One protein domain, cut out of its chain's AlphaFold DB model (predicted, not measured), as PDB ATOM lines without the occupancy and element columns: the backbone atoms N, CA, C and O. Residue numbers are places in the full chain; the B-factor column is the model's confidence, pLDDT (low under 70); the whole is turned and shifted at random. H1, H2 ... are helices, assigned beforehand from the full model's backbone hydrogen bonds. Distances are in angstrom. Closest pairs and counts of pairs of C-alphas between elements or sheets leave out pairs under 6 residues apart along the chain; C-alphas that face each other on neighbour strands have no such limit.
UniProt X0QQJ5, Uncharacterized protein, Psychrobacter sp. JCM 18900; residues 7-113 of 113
ATOM      1  N   ILE A   7     -21.063  41.763  36.061       95.88
ATOM      2  CA  ILE A   7     -22.509  41.800  35.836       95.88
ATOM      3  C   ILE A   7     -23.135  42.900  36.684       95.88
ATOM      4  O   ILE A   7     -23.875  43.715  36.140       95.88
ATOM      5  N   ALA A   8     -22.780  42.990  37.968       95.06
ATOM      6  CA  ALA A   8     -23.225  44.091  38.820       95.06
ATOM      7  C   ALA A   8     -22.740  45.456  38.291       95.06
ATOM      8  O   ALA A   8     -23.482  46.440  38.300       95.06
ATOM      9  N   MET A   9     -21.511  45.519  37.767       94.31
ATOM     10  CA  MET A   9     -20.966  46.731  37.144       94.31
ATOM     11  C   MET A   9     -21.742  47.140  35.882       94.31
ATOM     12  O   MET A   9     -22.070  48.315  35.717       94.31
ATOM     13  N   LEU A  10     -22.066  46.189  35.001       94.69
ATOM     14  CA  LEU A  10     -22.869  46.439  33.799       94.69
ATOM     15  C   LEU A  10     -24.309  46.828  34.141       94.69
ATOM     16  O   LEU A  10     -24.848  47.741  33.522       94.69
ATOM     17  N   GLU A  11     -24.916  46.174  35.130       96.38
ATOM     18  CA  GLU A  11     -26.254  46.496  35.633       96.38
ATOM     19  C   GLU A  11     -26.334  47.959  36.079       96.38
ATOM     20  O   GLU A  11     -27.193  48.701  35.600       96.38
ATOM     21  N   SER A  12     -25.379  48.381  36.915       94.12
ATOM     22  CA  SER A  12     -25.252  49.764  37.382       94.12
ATOM     23  C   SER A  12     -25.061  50.748  36.223       94.12
ATOM     24  O   SER A  12     -25.787  51.735  36.120       94.12
ATOM     25  N   MET A  13     -24.145  50.450  35.292       93.38
ATOM     26  CA  MET A  13     -23.855  51.317  34.141       93.38
ATOM     27  C   MET A  13     -25.053  51.476  33.195       93.38
ATOM     28  O   MET A  13     -25.271  52.552  32.643       93.38
ATOM     29  N   MET A  14     -25.822  50.408  32.978       94.12
ATOM     30  CA  MET A  14     -26.978  50.412  32.077       94.12
ATOM     31  C   MET A  14     -28.255  50.945  32.746       94.12
ATOM     32  O   MET A  14     -29.247  51.148  32.048       94.12
ATOM     33  N   GLY A  15     -28.259  51.128  34.074       93.81
ATOM     34  CA  GLY A  15     -29.460  51.460  34.849       93.81
ATOM     35  C   GLY A  15     -30.559  50.395  34.732       93.81
ATOM     36  O   GLY A  15     -31.743  50.726  34.741       93.81
ATOM     37  N   GLY A  16     -30.165  49.134  34.521       92.88
ATOM     38  CA  GLY A  16     -31.057  48.032  34.160       92.88
ATOM     39  C   GLY A  16     -31.226  46.985  35.254       92.88
ATOM     40  O   GLY A  16     -30.901  47.217  36.410       92.88
ATOM     41  N   SER A  17     -31.732  45.811  34.870       96.69
ATOM     42  CA  SER A  17     -31.796  44.647  35.758       96.69
ATOM     43  C   SER A  17     -30.568  43.747  35.613       96.69
ATOM     44  O   SER A  17     -29.961  43.667  34.541       96.69
ATOM     45  N   HIS A  18     -30.271  42.975  36.655       96.38
ATOM     46  CA  HIS A  18     -29.228  41.946  36.647       96.38
ATOM     47  C   HIS A  18     -29.319  40.973  35.455       96.38
ATOM     48  O   HIS A  18     -28.319  40.599  34.842       96.38
ATOM     49  N   VAL A  19     -30.543  40.589  35.071       97.81
ATOM     50  CA  VAL A  19     -30.792  39.724  33.904       97.81
ATOM     51  C   VAL A  19     -30.392  40.424  32.605       97.81
ATOM     52  O   VAL A  19     -29.794  39.803  31.728       97.81
ATOM     53  N   MET A  20     -30.682  41.721  32.478       97.50
ATOM     54  CA  MET A  20     -30.306  42.508  31.304       97.50
ATOM     55  C   MET A  20     -28.783  42.609  31.153       97.50
ATOM     56  O   MET A  20     -28.276  42.477  30.040       97.50
ATOM     57  N   ALA A  21     -28.055  42.777  32.260       97.00
ATOM     58  CA  ALA A  21     -26.593  42.796  32.266       97.00
ATOM     59  C   ALA A  21     -25.994  41.458  31.803       97.00
ATOM     60  O   ALA A  21     -25.094  41.440  30.959       97.00
ATOM     61  N   TRP A  22     -26.544  40.333  32.271       97.62
ATOM     62  CA  TRP A  22     -26.179  39.005  31.770       97.62
ATOM     63  C   TRP A  22     -26.436  38.859  30.273       97.62
ATOM     64  O   TRP A  22     -25.539  38.435  29.544       97.62
ATOM     65  N   ILE A  23     -27.632  39.231  29.804       97.88
ATOM     66  CA  ILE A  23     -27.977  39.180  28.376       97.88
ATOM     67  C   ILE A  23     -26.971  40.001  27.569       97.88
ATOM     68  O   ILE A  23     -26.414  39.489  26.604       97.88
ATOM     69  N   ALA A  24     -26.683  41.238  27.977       96.12
ATOM     70  CA  ALA A  24     -25.719  42.092  27.291       96.12
ATOM     71  C   ALA A  24     -24.324  41.446  27.228       96.12
ATOM     72  O   ALA A  24     -23.721  41.382  26.154       96.12
ATOM     73  N   HIS A  25     -23.834  40.902  28.347       96.06
ATOM     74  CA  HIS A  25     -22.528  40.248  28.404       96.06
ATOM     75  C   HIS A  25     -22.460  39.008  27.495       96.06
ATOM     76  O   HIS A  25     -21.519  38.856  26.711       96.06
ATOM     77  N   PHE A  26     -23.492  38.159  27.526       97.06
ATOM     78  CA  PHE A  26     -23.594  36.988  26.651       97.06
ATOM     79  C   PHE A  26     -23.706  37.365  25.176       97.06
ATOM     80  O   PHE A  26     -23.092  36.708  24.337       97.06
ATOM     81  N   MET A  27     -24.459  38.412  24.841       97.62
ATOM     82  CA  MET A  27     -24.616  38.891  23.466       97.62
ATOM     83  C   MET A  27     -23.287  39.363  22.883       97.62
ATOM     84  O   MET A  27     -22.960  39.020  21.747       97.62
ATOM     85  N   VAL A  28     -22.486  40.085  23.670       95.81
ATOM     86  CA  VAL A  28     -21.125  40.456  23.268       95.81
ATOM     87  C   VAL A  28     -20.295  39.195  23.045       95.81
ATOM     88  O   VAL A  28     -19.798  38.996  21.938       95.81
ATOM     89  N   GLY A  29     -20.202  38.315  24.049       93.88
ATOM     90  CA  GLY A  29     -19.355  37.117  24.003       93.88
ATOM     91  C   GLY A  29     -19.727  36.110  22.912       93.88
ATOM     92  O   GLY A  29     -18.850  35.476  22.340       93.88
ATOM     93  N   SER A  30     -21.007  35.961  22.581       93.44
ATOM     94  CA  SER A  30     -21.460  35.008  21.560       93.44
ATOM     95  C   SER A  30     -21.570  35.651  20.180       93.44
ATOM     96  O   SER A  30     -20.860  35.265  19.251       93.44
ATOM     97  N   ILE A  31     -22.437  36.654  20.041       96.50
ATOM     98  CA  ILE A  31     -22.765  37.260  18.751       96.50
ATOM     99  C   ILE A  31     -21.689  38.258  18.335       96.50
ATOM    100  O   ILE A  31     -21.191  38.171  17.217       96.50
ATOM    101  N   GLY A  32     -21.288  39.171  19.223       97.31
ATOM    102  CA  GLY A  32     -20.285  40.192  18.909       97.31
ATOM    103  C   GLY A  32     -18.957  39.578  18.464       97.31
ATOM    104  O   GLY A  32     -18.499  39.809  17.345       97.31
ATOM    105  N   TYR A  33     -18.371  38.727  19.306       97.56
ATOM    106  CA  TYR A  33     -17.129  38.023  18.974       97.56
ATOM    107  C   TYR A  33     -17.289  37.061  17.785       97.56
ATOM    108  O   TYR A  33     -16.380  36.962  16.960       97.56
ATOM    109  N   GLY A  34     -18.433  36.381  17.660       95.69
ATOM    110  CA  GLY A  34     -18.721  35.500  16.526       95.69
ATOM    111  C   GLY A  34     -18.741  36.242  15.188       95.69
ATOM    112  O   GLY A  34     -18.118  35.790  14.227       95.69
ATOM    113  N   ILE A  35     -19.378  37.417  15.135       97.06
ATOM    114  CA  ILE A  35     -19.380  38.293  13.955       97.06
ATOM    115  C   ILE A  35     -17.956  38.736  13.622       97.06
ATOM    116  O   ILE A  35     -17.546  38.628  12.471       97.06
ATOM    117  N   VAL A  36     -17.174  39.179  14.611       97.56
ATOM    118  CA  VAL A  36     -15.773  39.582  14.384       97.56
ATOM    119  C   VAL A  36     -14.955  38.430  13.793       97.56
ATOM    120  O   VAL A  36     -14.240  38.629  12.812       97.56
ATOM    121  N   MET A  37     -15.098  37.212  14.326       96.38
ATOM    122  CA  MET A  37     -14.438  36.023  13.772       96.38
ATOM    123  C   MET A  37     -14.870  35.741  12.331       96.38
ATOM    124  O   MET A  37     -14.014  35.475  11.487       96.38
ATOM    125  N   ALA A  38     -16.168  35.839  12.029       94.94
ATOM    126  CA  ALA A  38     -16.696  35.635  10.682       94.94
ATOM    127  C   ALA A  38     -16.158  36.665   9.678       94.94
ATOM    128  O   ALA A  38     -15.746  36.302   8.575       94.94
ATOM    129  N   LEU A  39     -16.096  37.936  10.080       96.38
ATOM    130  CA  LEU A  39     -15.551  39.018   9.260       96.38
ATOM    131  C   LEU A  39     -14.053  38.832   8.989       96.38
ATOM    132  O   LEU A  39     -13.618  39.018   7.855       96.38
ATOM    133  N   ILE A  40     -13.266  38.429   9.994       95.00
ATOM    134  CA  ILE A  40     -11.825  38.173   9.823       95.00
ATOM    135  C   ILE A  40     -11.575  36.932   8.960       95.00
ATOM    136  O   ILE A  40     -10.635  36.912   8.161       95.00
ATOM    137  N   ALA A  41     -12.389  35.886   9.122       92.38
ATOM    138  CA  ALA A  41     -12.298  34.685   8.302       92.38
ATOM    139  C   ALA A  41     -12.559  35.003   6.825       92.38
ATOM    140  O   ALA A  41     -11.814  34.555   5.952       92.38
ATOM    141  N   GLY A  42     -13.608  35.787   6.548       90.25
ATOM    142  CA  GLY A  42     -14.083  36.018   5.190       90.25
ATOM    143  C   GLY A  42     -14.294  34.690   4.457       90.25
ATOM    144  O   GLY A  42     -14.932  33.766   4.970       90.25
ATOM    145  N   THR A  43     -13.719  34.573   3.260       87.50
ATOM    146  CA  THR A  43     -13.719  33.334   2.464       87.50
ATOM    147  C   THR A  43     -12.487  32.454   2.694       87.50
ATOM    148  O   THR A  43     -12.462  31.311   2.242       87.50
ATOM    149  N   ASP A  44     -11.474  32.940   3.413       88.69
ATOM    150  CA  ASP A  44     -10.220  32.223   3.626       88.69
ATOM    151  C   ASP A  44     -10.311  31.302   4.847       88.69
ATOM    152  O   ASP A  44     -10.222  31.725   6.003       88.69
ATOM    153  N   ARG A  45     -10.463  30.005   4.574       86.88
ATOM    154  CA  ARG A  45     -10.532  28.948   5.593       86.88
ATOM    155  C   ARG A  45      -9.166  28.392   5.999       86.88
ATOM    156  O   ARG A  45      -9.108  27.556   6.892       86.88
ATOM    157  N   SER A  46      -8.076  28.862   5.389       88.56
ATOM    158  CA  SER A  46      -6.713  28.395   5.688       88.56
ATOM    159  C   SER A  46      -6.078  29.085   6.901       88.56
ATOM    160  O   SER A  46      -5.021  28.667   7.377       88.56
ATOM    161  N   LYS A  47      -6.716  30.138   7.429       91.81
ATOM    162  CA  LYS A  47      -6.200  30.912   8.564       91.81
ATOM    163  C   LYS A  47      -6.044  30.059   9.822       91.81
ATOM    164  O   LYS A  47      -6.852  29.185  10.131       91.81
ATOM    165  N   ASN A  48      -5.049  30.408  10.637       95.06
ATOM    166  CA  ASN A  48      -4.920  29.865  11.985       95.06
ATOM    167  C   ASN A  48      -5.959  30.501  12.922       95.06
ATOM    168  O   ASN A  48      -5.658  31.432  13.670       95.06
ATOM    169  N   PHE A  49      -7.184  29.973  12.905       96.50
ATOM    170  CA  PHE A  49      -8.295  30.505  13.698       96.50
ATOM    171  C   PHE A  49      -8.066  30.448  15.209       96.50
ATOM    172  O   PHE A  49      -8.655  31.246  15.931       96.50
ATOM    173  N   THR A  50      -7.190  29.566  15.703       97.06
ATOM    174  CA  THR A  50      -6.825  29.552  17.131       97.06
ATOM    175  C   THR A  50      -6.035  30.807  17.499       97.06
ATOM    176  O   THR A  50      -6.369  31.470  18.479       97.06
ATOM    177  N   LEU A  51      -5.027  31.165  16.693       97.44
ATOM    178  CA  LEU A  51      -4.277  32.409  16.878       97.44
ATOM    179  C   LEU A  51      -5.176  33.630  16.653       97.44
ATOM    180  O   LEU A  51      -5.152  34.553  17.462       97.44
ATOM    181  N   THR A  52      -6.011  33.612  15.609       97.38
ATOM    182  CA  THR A  52      -6.990  34.679  15.358       97.38
ATOM    183  C   THR A  52      -7.893  34.897  16.568       97.38
ATOM    184  O   THR A  52      -8.004  36.022  17.040       97.38
ATOM    185  N   GLY A  53      -8.478  33.833  17.122       98.06
ATOM    186  CA  GLY A  53      -9.331  33.923  18.303       98.06
ATOM    187  C   GLY A  53      -8.597  34.481  19.526       98.06
ATOM    188  O   GLY A  53      -9.133  35.350  20.209       98.06
ATOM    189  N   ALA A  54      -7.350  34.062  19.772       98.50
ATOM    190  CA  ALA A  54      -6.526  34.620  20.847       98.50
ATOM    191  C   ALA A  54      -6.277  36.131  20.670       98.50
ATOM    192  O   ALA A  54      -6.399  36.889  21.631       98.50
ATOM    193  N   MET A  55      -5.990  36.579  19.442       98.38
ATOM    194  CA  MET A  55      -5.817  38.001  19.124       98.38
ATOM    195  C   MET A  55      -7.116  38.790  19.303       98.38
ATOM    196  O   MET A  55      -7.088  39.859  19.906       98.38
ATOM    197  N   VAL A  56      -8.258  38.265  18.847       98.19
ATOM    198  CA  VAL A  56      -9.570  38.905  19.067       98.19
ATOM    199  C   VAL A  56      -9.877  38.999  20.565       98.19
ATOM    200  O   VAL A  56     -10.317  40.048  21.033       98.19
ATOM    201  N   GLY A  57      -9.592  37.945  21.337       98.38
ATOM    202  CA  GLY A  57      -9.686  37.948  22.798       98.38
ATOM    203  C   GLY A  57      -8.855  39.066  23.431       98.38
ATOM    204  O   GLY A  57      -9.391  39.869  24.193       98.38
ATOM    205  N   ALA A  58      -7.575  39.167  23.063       98.56
ATOM    206  CA  ALA A  58      -6.668  40.207  23.550       98.56
ATOM    207  C   ALA A  58      -7.117  41.627  23.160       98.56
ATOM    208  O   ALA A  58      -7.051  42.536  23.983       98.56
ATOM    209  N   ILE A  59      -7.616  41.827  21.936       98.31
ATOM    210  CA  ILE A  59      -8.136  43.125  21.478       98.31
ATOM    211  C   ILE A  59      -9.392  43.511  22.263       98.31
ATOM    212  O   ILE A  59      -9.500  44.645  22.725       98.31
ATOM    213  N   GLY A  60     -10.329  42.581  22.457       97.81
ATOM    214  CA  GLY A  60     -11.534  42.847  23.243       97.81
ATOM    215  C   GLY A  60     -11.224  43.135  24.714       97.81
ATOM    216  O   GLY A  60     -11.783  44.069  25.286       97.81
ATOM    217  N   TRP A  61     -10.253  42.423  25.297       98.44
ATOM    218  CA  TRP A  61      -9.709  42.758  26.616       98.44
ATOM    219  C   TRP A  61      -9.134  44.175  26.646       98.44
ATOM    220  O   TRP A  61      -9.441  44.945  27.553       98.44
ATOM    221  N   PHE A  62      -8.327  44.535  25.647       98.38
ATOM    222  CA  PHE A  62      -7.712  45.855  25.580       98.38
ATOM    223  C   PHE A  62      -8.780  46.950  25.513       98.38
ATOM    224  O   PHE A  62      -8.738  47.886  26.307       98.38
ATOM    225  N   MET A  63      -9.799  46.780  24.665       97.88
ATOM    226  CA  MET A  63     -10.960  47.674  24.588       97.88
ATOM    227  C   MET A  63     -11.699  47.787  25.924       97.88
ATOM    228  O   MET A  63     -12.039  48.891  26.351       97.88
ATOM    229  N   MET A  64     -11.913  46.670  26.621       96.75
ATOM    230  CA  MET A  64     -12.509  46.690  27.955       96.75
ATOM    231  C   MET A  64     -11.654  47.502  28.938       96.75
ATOM    232  O   MET A  64     -12.193  48.313  29.686       96.75
ATOM    233  N   MET A  65     -10.332  47.335  28.919       97.88
ATOM    234  CA  MET A  65      -9.413  48.013  29.839       97.88
ATOM    235  C   MET A  65      -9.289  49.521  29.593       97.88
ATOM    236  O   MET A  65      -9.151  50.274  30.557       97.88
ATOM    237  N   ILE A  66      -9.313  49.967  28.334       98.00
ATOM    238  CA  ILE A  66      -9.078  51.381  27.991       98.00
ATOM    239  C   ILE A  66     -10.354  52.197  27.791       98.00
ATOM    240  O   ILE A  66     -10.297  53.418  27.887       98.00
ATOM    241  N   ALA A  67     -11.483  51.553  27.492       96.31
ATOM    242  CA  ALA A  67     -12.748  52.243  27.247       96.31
ATOM    243  C   ALA A  67     -13.775  51.918  28.333       96.31
ATOM    244  O   ALA A  67     -14.249  52.815  29.024       96.31
ATOM    245  N   ILE A  68     -14.076  50.633  28.534       95.00
ATOM    246  CA  ILE A  68     -15.188  50.218  29.400       95.00
ATOM    247  C   ILE A  68     -14.875  50.444  30.885       95.00
ATOM    248  O   ILE A  68     -15.699  51.005  31.599       95.00
ATOM    249  N   MET A  69     -13.674  50.085  31.351       95.62
ATOM    250  CA  MET A  69     -13.277  50.297  32.750       95.62
ATOM    251  C   MET A  69     -13.301  51.785  33.153       95.62
ATOM    252  O   MET A  69     -13.908  52.097  34.181       95.62
ATOM    253  N   PRO A  70     -12.753  52.728  32.357       95.56
ATOM    254  CA  PRO A  70     -12.928  54.157  32.618       95.56
ATOM    255  C   PRO A  70     -14.383  54.625  32.609       95.56
ATOM    256  O   PRO A  70     -14.762  55.397  33.486       95.56
ATOM    257  N   MET A  71     -15.207  54.150  31.668       94.81
ATOM    258  CA  MET A  71     -16.636  54.499  31.621       94.81
ATOM    259  C   MET A  71     -17.391  54.054  32.880       94.81
ATOM    260  O   MET A  71     -18.333  54.720  33.294       94.81
ATOM    261  N   MET A  72     -16.954  52.963  33.509       91.50
ATOM    262  CA  MET A  72     -17.490  52.465  34.780       91.50
ATOM    263  C   MET A  72     -16.889  53.158  36.015       91.50
ATOM    264  O   MET A  72     -17.232  52.800  37.137       91.50
ATOM    265  N   GLY A  73     -15.983  54.125  35.840       92.62
ATOM    266  CA  GLY A  73     -15.333  54.842  36.941       92.62
ATOM    267  C   GLY A  73     -14.141  54.114  37.577       92.62
ATOM    268  O   GLY A  73     -13.619  54.581  38.583       92.62
ATOM    269  N   ASN A  74     -13.665  53.013  36.985       95.00
ATOM    270  CA  ASN A  74     -12.587  52.181  37.546       95.00
ATOM    271  C   ASN A  74     -11.176  52.551  37.049       95.00
ATOM    272  O   ASN A  74     -10.196  51.875  37.374       95.00
ATOM    273  N   GLY A  75     -11.065  53.621  36.257       95.62
ATOM    274  CA  GLY A  75      -9.805  54.089  35.682       95.62
ATOM    275  C   GLY A  75      -9.266  53.200  34.554       95.62
ATOM    276  O   GLY A  75      -9.841  52.167  34.200       95.62
ATOM    277  N   LEU A  76      -8.146  53.620  33.956       97.31
ATOM    278  CA  LEU A  76      -7.468  52.836  32.920       97.31
ATOM    279  C   LEU A  76      -6.983  51.508  33.501       97.31
ATOM    280  O   LEU A  76      -6.401  51.470  34.585       97.31
ATOM    281  N   PHE A  77      -7.226  50.425  32.764       97.06
ATOM    282  CA  PHE A  77      -6.908  49.058  33.175       97.06
ATOM    283  C   PHE A  77      -7.574  48.607  34.489       97.06
ATOM    284  O   PHE A  77      -7.163  47.603  35.062       97.06
ATOM    285  N   GLY A  78      -8.589  49.322  34.989       95.94
ATOM    286  CA  GLY A  78      -9.228  48.992  36.267       95.94
ATOM    287  C   GLY A  78      -8.329  49.214  37.490       95.94
ATOM    288  O   GLY A  78      -8.590  48.658  38.552       95.94
ATOM    289  N   LEU A  79      -7.251  49.997  37.364       96.44
ATOM    290  CA  LEU A  79      -6.255  50.162  38.432       96.44
ATOM    291  C   LEU A  79      -6.771  50.933  39.655       96.44
ATOM    292  O   LEU A  79      -6.120  50.901  40.696       96.44
ATOM    293  N   SER A  80      -7.919  51.607  39.554       95.12
ATOM    294  CA  SER A  80      -8.566  52.263  40.697       95.12
ATOM    295  C   SER A  80      -9.352  51.287  41.582       95.12
ATOM    296  O   SER A  80      -9.828  51.683  42.643       95.12
ATOM    297  N   MET A  81      -9.496  50.026  41.166       94.88
ATOM    298  CA  MET A  81     -10.179  48.993  41.944       94.88
ATOM    299  C   MET A  81      -9.279  48.441  43.065       94.88
ATOM    300  O   MET A  81      -8.052  48.456  42.928       94.88
ATOM    301  N   PRO A  82      -9.855  47.877  44.146       95.56
ATOM    302  CA  PRO A  82      -9.093  47.330  45.273       95.56
ATOM    303  C   PRO A  82      -8.023  46.298  44.885       95.56
ATOM    304  O   PRO A  82      -6.933  46.303  45.451       95.56
ATOM    305  N   SER A  83      -8.300  45.435  43.904       95.25
ATOM    306  CA  SER A  83      -7.349  44.419  43.430       95.25
ATOM    307  C   SER A  83      -6.221  44.966  42.537       95.25
ATOM    308  O   SER A  83      -5.302  44.217  42.188       95.25
ATOM    309  N   GLY A  84      -6.260  46.248  42.154       95.38
ATOM    310  CA  GLY A  84      -5.197  46.935  41.415       95.38
ATOM    311  C   GLY A  84      -4.726  46.183  40.165       95.38
ATOM    312  O   GLY A  84      -5.521  45.790  39.313       95.38
ATOM    313  N   ILE A  85      -3.414  45.936  40.060       96.44
ATOM    314  CA  ILE A  85      -2.785  45.288  38.892       96.44
ATOM    315  C   ILE A  85      -3.282  43.857  38.623       96.44
ATOM    316  O   ILE A  85      -3.123  43.341  37.517       96.44
ATOM    317  N   MET A  86      -3.923  43.208  39.598       96.81
ATOM    318  CA  MET A  86      -4.493  41.882  39.377       96.81
ATOM    319  C   MET A  86      -5.730  41.917  38.471       96.81
ATOM    320  O   MET A  86      -5.986  40.918  37.801       96.81
ATOM    321  N   ILE A  87      -6.449  43.048  38.386       97.00
ATOM    322  CA  ILE A  87      -7.589  43.233  37.471       97.00
ATOM    323  C   ILE A  87      -7.181  42.975  36.008       97.00
ATOM    324  O   ILE A  87      -7.737  42.057  35.389       97.00
ATOM    325  N   PRO A  88      -6.203  43.703  35.424       97.56
ATOM    326  CA  PRO A  88      -5.830  43.504  34.028       97.56
ATOM    327  C   PRO A  88      -5.196  42.132  33.783       97.56
ATOM    328  O   PRO A  88      -5.447  41.543  32.737       97.56
ATOM    329  N   ILE A  89      -4.440  41.581  34.742       97.88
ATOM    330  CA  ILE A  89      -3.806  40.259  34.600       97.88
ATOM    331  C   ILE A  89      -4.862  39.150  34.549       97.88
ATOM    332  O   ILE A  89      -4.879  38.352  33.611       97.88
ATOM    333  N   ALA A  90      -5.760  39.097  35.536       96.38
ATOM    334  CA  ALA A  90      -6.769  38.043  35.616       96.38
ATOM    335  C   ALA A  90      -7.727  38.094  34.419       96.38
ATOM    336  O   ALA A  90      -8.025  37.067  33.805       96.38
ATOM    337  N   THR A  91      -8.169  39.295  34.041       96.88
ATOM    338  CA  THR A  91      -9.067  39.473  32.894       96.88
ATOM    339  C   THR A  91      -8.390  39.160  31.565       96.88
ATOM    340  O   THR A  91      -9.043  38.563  30.708       96.88
ATOM    341  N   LEU A  92      -7.099  39.479  31.391       98.25
ATOM    342  CA  LEU A  92      -6.345  39.110  30.190       98.25
ATOM    343  C   LEU A  92      -6.291  37.592  30.036       98.25
ATOM    344  O   LEU A  92      -6.598  37.073  28.965       98.25
ATOM    345  N   MET A  93      -5.967  36.871  31.113       98.25
ATOM    346  CA  MET A  93      -5.928  35.407  31.089       98.25
ATOM    347  C   MET A  93      -7.277  34.812  30.676       98.25
ATOM    348  O   MET A  93      -7.320  33.943  29.806       98.25
ATOM    349  N   LEU A  94      -8.382  35.317  31.233       96.94
ATOM    350  CA  LEU A  94      -9.728  34.866  30.869       96.94
ATOM    351  C   LEU A  94     -10.056  35.141  29.396       96.94
ATOM    352  O   LEU A  94     -10.571  34.257  28.714       96.94
ATOM    353  N   HIS A  95      -9.716  36.323  28.882       98.19
ATOM    354  CA  HIS A  95      -9.978  36.682  27.486       98.19
ATOM    355  C   HIS A  95      -9.126  35.881  26.500       98.19
ATOM    356  O   HIS A  95      -9.615  35.510  25.434       98.19
ATOM    357  N   LEU A  96      -7.876  35.573  26.852       98.62
ATOM    358  CA  LEU A  96      -7.019  34.706  26.045       98.62
ATOM    359  C   LEU A  96      -7.557  33.275  26.013       98.62
ATOM    360  O   LEU A  96      -7.650  32.689  24.936       98.62
ATOM    361  N   VAL A  97      -7.962  32.722  27.162       98.62
ATOM    362  CA  VAL A  97      -8.574  31.384  27.230       98.62
ATOM    363  C   VAL A  97      -9.859  31.345  26.406       98.62
ATOM    364  O   VAL A  97     -10.007  30.468  25.554       98.62
ATOM    365  N   PHE A  98     -10.751  32.316  26.604       98.25
ATOM    366  CA  PHE A  98     -11.980  32.445  25.826       98.25
ATOM    367  C   PHE A  98     -11.691  32.541  24.322       98.25
ATOM    368  O   PHE A  98     -12.245  31.770  23.541       98.25
ATOM    369  N   GLY A  99     -10.773  33.420  23.914       98.38
ATOM    370  CA  GLY A  99     -10.396  33.623  22.517       98.38
ATOM    371  C   GLY A  99      -9.810  32.370  21.865       98.38
ATOM    372  O   GLY A  99     -10.190  32.012  20.751       98.38
ATOM    373  N   VAL A 100      -8.932  31.647  22.566       98.50
ATOM    374  CA  VAL A 100      -8.378  30.367  22.092       98.50
ATOM    375  C   VAL A 100      -9.481  29.328  21.898       98.50
ATOM    376  O   VAL A 100      -9.496  28.634  20.878       98.50
ATOM    377  N   VAL A 101     -10.406  29.203  22.855       98.38
ATOM    378  CA  VAL A 101     -11.529  28.256  22.762       98.38
ATOM    379  C   VAL A 101     -12.450  28.633  21.605       98.38
ATOM    380  O   VAL A 101     -12.751  27.773  20.777       98.38
ATOM    381  N   LEU A 102     -12.823  29.908  21.487       97.81
ATOM    382  CA  LEU A 102     -13.626  30.430  20.383       97.81
ATOM    383  C   LEU A 102     -12.976  30.118  19.032       97.81
ATOM    384  O   LEU A 102     -13.628  29.575  18.146       97.81
ATOM    385  N   GLY A 103     -11.679  30.397  18.891       97.38
ATOM    386  CA  GLY A 103     -10.918  30.122  17.677       97.38
ATOM    387  C   GLY A 103     -10.895  28.641  17.297       97.38
ATOM    388  O   GLY A 103     -11.086  28.294  16.132       97.38
ATOM    389  N   LYS A 104     -10.723  27.746  18.279       97.25
ATOM    390  CA  LYS A 104     -10.771  26.289  18.065       97.25
ATOM    391  C   LYS A 104     -12.161  25.801  17.662       97.25
ATOM    392  O   LYS A 104     -12.268  24.950  16.779       97.25
ATOM    393  N   VAL A 105     -13.211  26.310  18.305       96.25
ATOM    394  CA  VAL A 105     -14.601  25.977  17.959       96.25
ATOM    395  C   VAL A 105     -14.914  26.468  16.550       96.25
ATOM    396  O   VAL A 105     -15.389  25.687  15.731       96.25
ATOM    397  N   TYR A 106     -14.556  27.713  16.233       95.12
ATOM    398  CA  TYR A 106     -14.734  28.286  14.903       95.12
ATOM    399  C   TYR A 106     -14.019  27.453  13.834       95.12
ATOM    400  O   TYR A 106     -14.646  27.074  12.852       95.12
ATOM    401  N   ALA A 107     -12.752  27.076  14.063       94.44
ATOM    402  CA  ALA A 107     -11.984  26.214  13.159       94.44
ATOM    403  C   ALA A 107     -12.708  24.893  12.856       94.44
ATOM    404  O   ALA A 107     -12.773  24.472  11.705       94.44
ATOM    405  N   LYS A 108     -13.280  24.250  13.882       93.50
ATOM    406  CA  LYS A 108     -14.041  23.004  13.722       93.50
ATOM    407  C   LYS A 108     -15.324  23.206  12.922       93.50
ATOM    408  O   LYS A 108     -15.643  22.361  12.095       93.50
ATOM    409  N   LEU A 109     -16.038  24.307  13.152       92.12
ATOM    410  CA  LEU A 109     -17.275  24.620  12.433       92.12
ATOM    411  C   LEU A 109     -17.018  24.893  10.949       92.12
ATOM    412  O   LEU A 109     -17.793  24.465  10.104       92.12
ATOM    413  N   VAL A 110     -15.920  25.576  10.622       89.12
ATOM    414  CA  VAL A 110     -15.616  25.939   9.231       89.12
ATOM    415  C   VAL A 110     -14.860  24.874   8.448       89.12
ATOM    416  O   VAL A 110     -14.864  24.958   7.228       89.12
ATOM    417  N   ALA A 111     -14.220  23.912   9.122       77.94
ATOM    418  CA  ALA A 111     -13.567  22.761   8.494       77.94
ATOM    419  C   ALA A 111     -14.539  21.616   8.157       77.94
ATOM    420  O   ALA A 111     -14.178  20.705   7.419       77.94
ATOM    421  N   ALA A 112     -15.751  21.629   8.721       61.59
ATOM    422  CA  ALA A 112     -16.796  20.637   8.456       61.59
ATOM    423  C   ALA A 112     -17.605  20.917   7.167       61.59
ATOM    424  O   ALA A 112     -18.584  20.221   6.893       61.59
ATOM    425  N   HIS A 113     -17.205  21.929   6.396       48.91
ATOM    426  CA  HIS A 113     -17.810  22.389   5.146       48.91
ATOM    427  C   HIS A 113     -16.719  22.613   4.101       48.91
ATOM    428  O   HIS A 113     -17.051  22.507   2.903       48.91
TER     429      HIS A 113
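What this domain is: This is residues 7 to 113 of the 113 residues of an uncharacterized protein of Psychrobacter sp. JCM 18900 (UniProt X0QQJ5). H3 and H4 pack as a crossed pair. H2 splays from one end of them in a V, with short H1 in its mouth. The printed part, 107 residues with four named helices, is all helix, elongated, 46 by 29 by 17 A, and only just compact, close to loose, radius of gyration of the C-alphas 15.4 A.

Where its parts are: H1, residues 7 to 14, starts at C-alpha 7 (-22.509, 41.800, 35.836). H2 is residues 18 to 41, H3 49 to 71; H4, 86 to 111, 37.4 A long, ends at C-alpha 111 (-13.567, 22.761, 8.494).

How they stand to each other: H1 touches H2 about perpendicular, closest C-alphas 11 and 21, 5.0 A. H2 and H3 form a hairpin, closest C-alphas 37 and 53, 7.1 A; H3 and H4 another, 53 and 103, 4.2 A. Every O i to N i+4 pair is within hydrogen-bond range in H1 and H4; H2 has 19 of 20, H3 17 of 19.

The domain as a whole: The printed part has no cut; link H3 to H4 is long; residues 112 to 113 have pLDDT under 70.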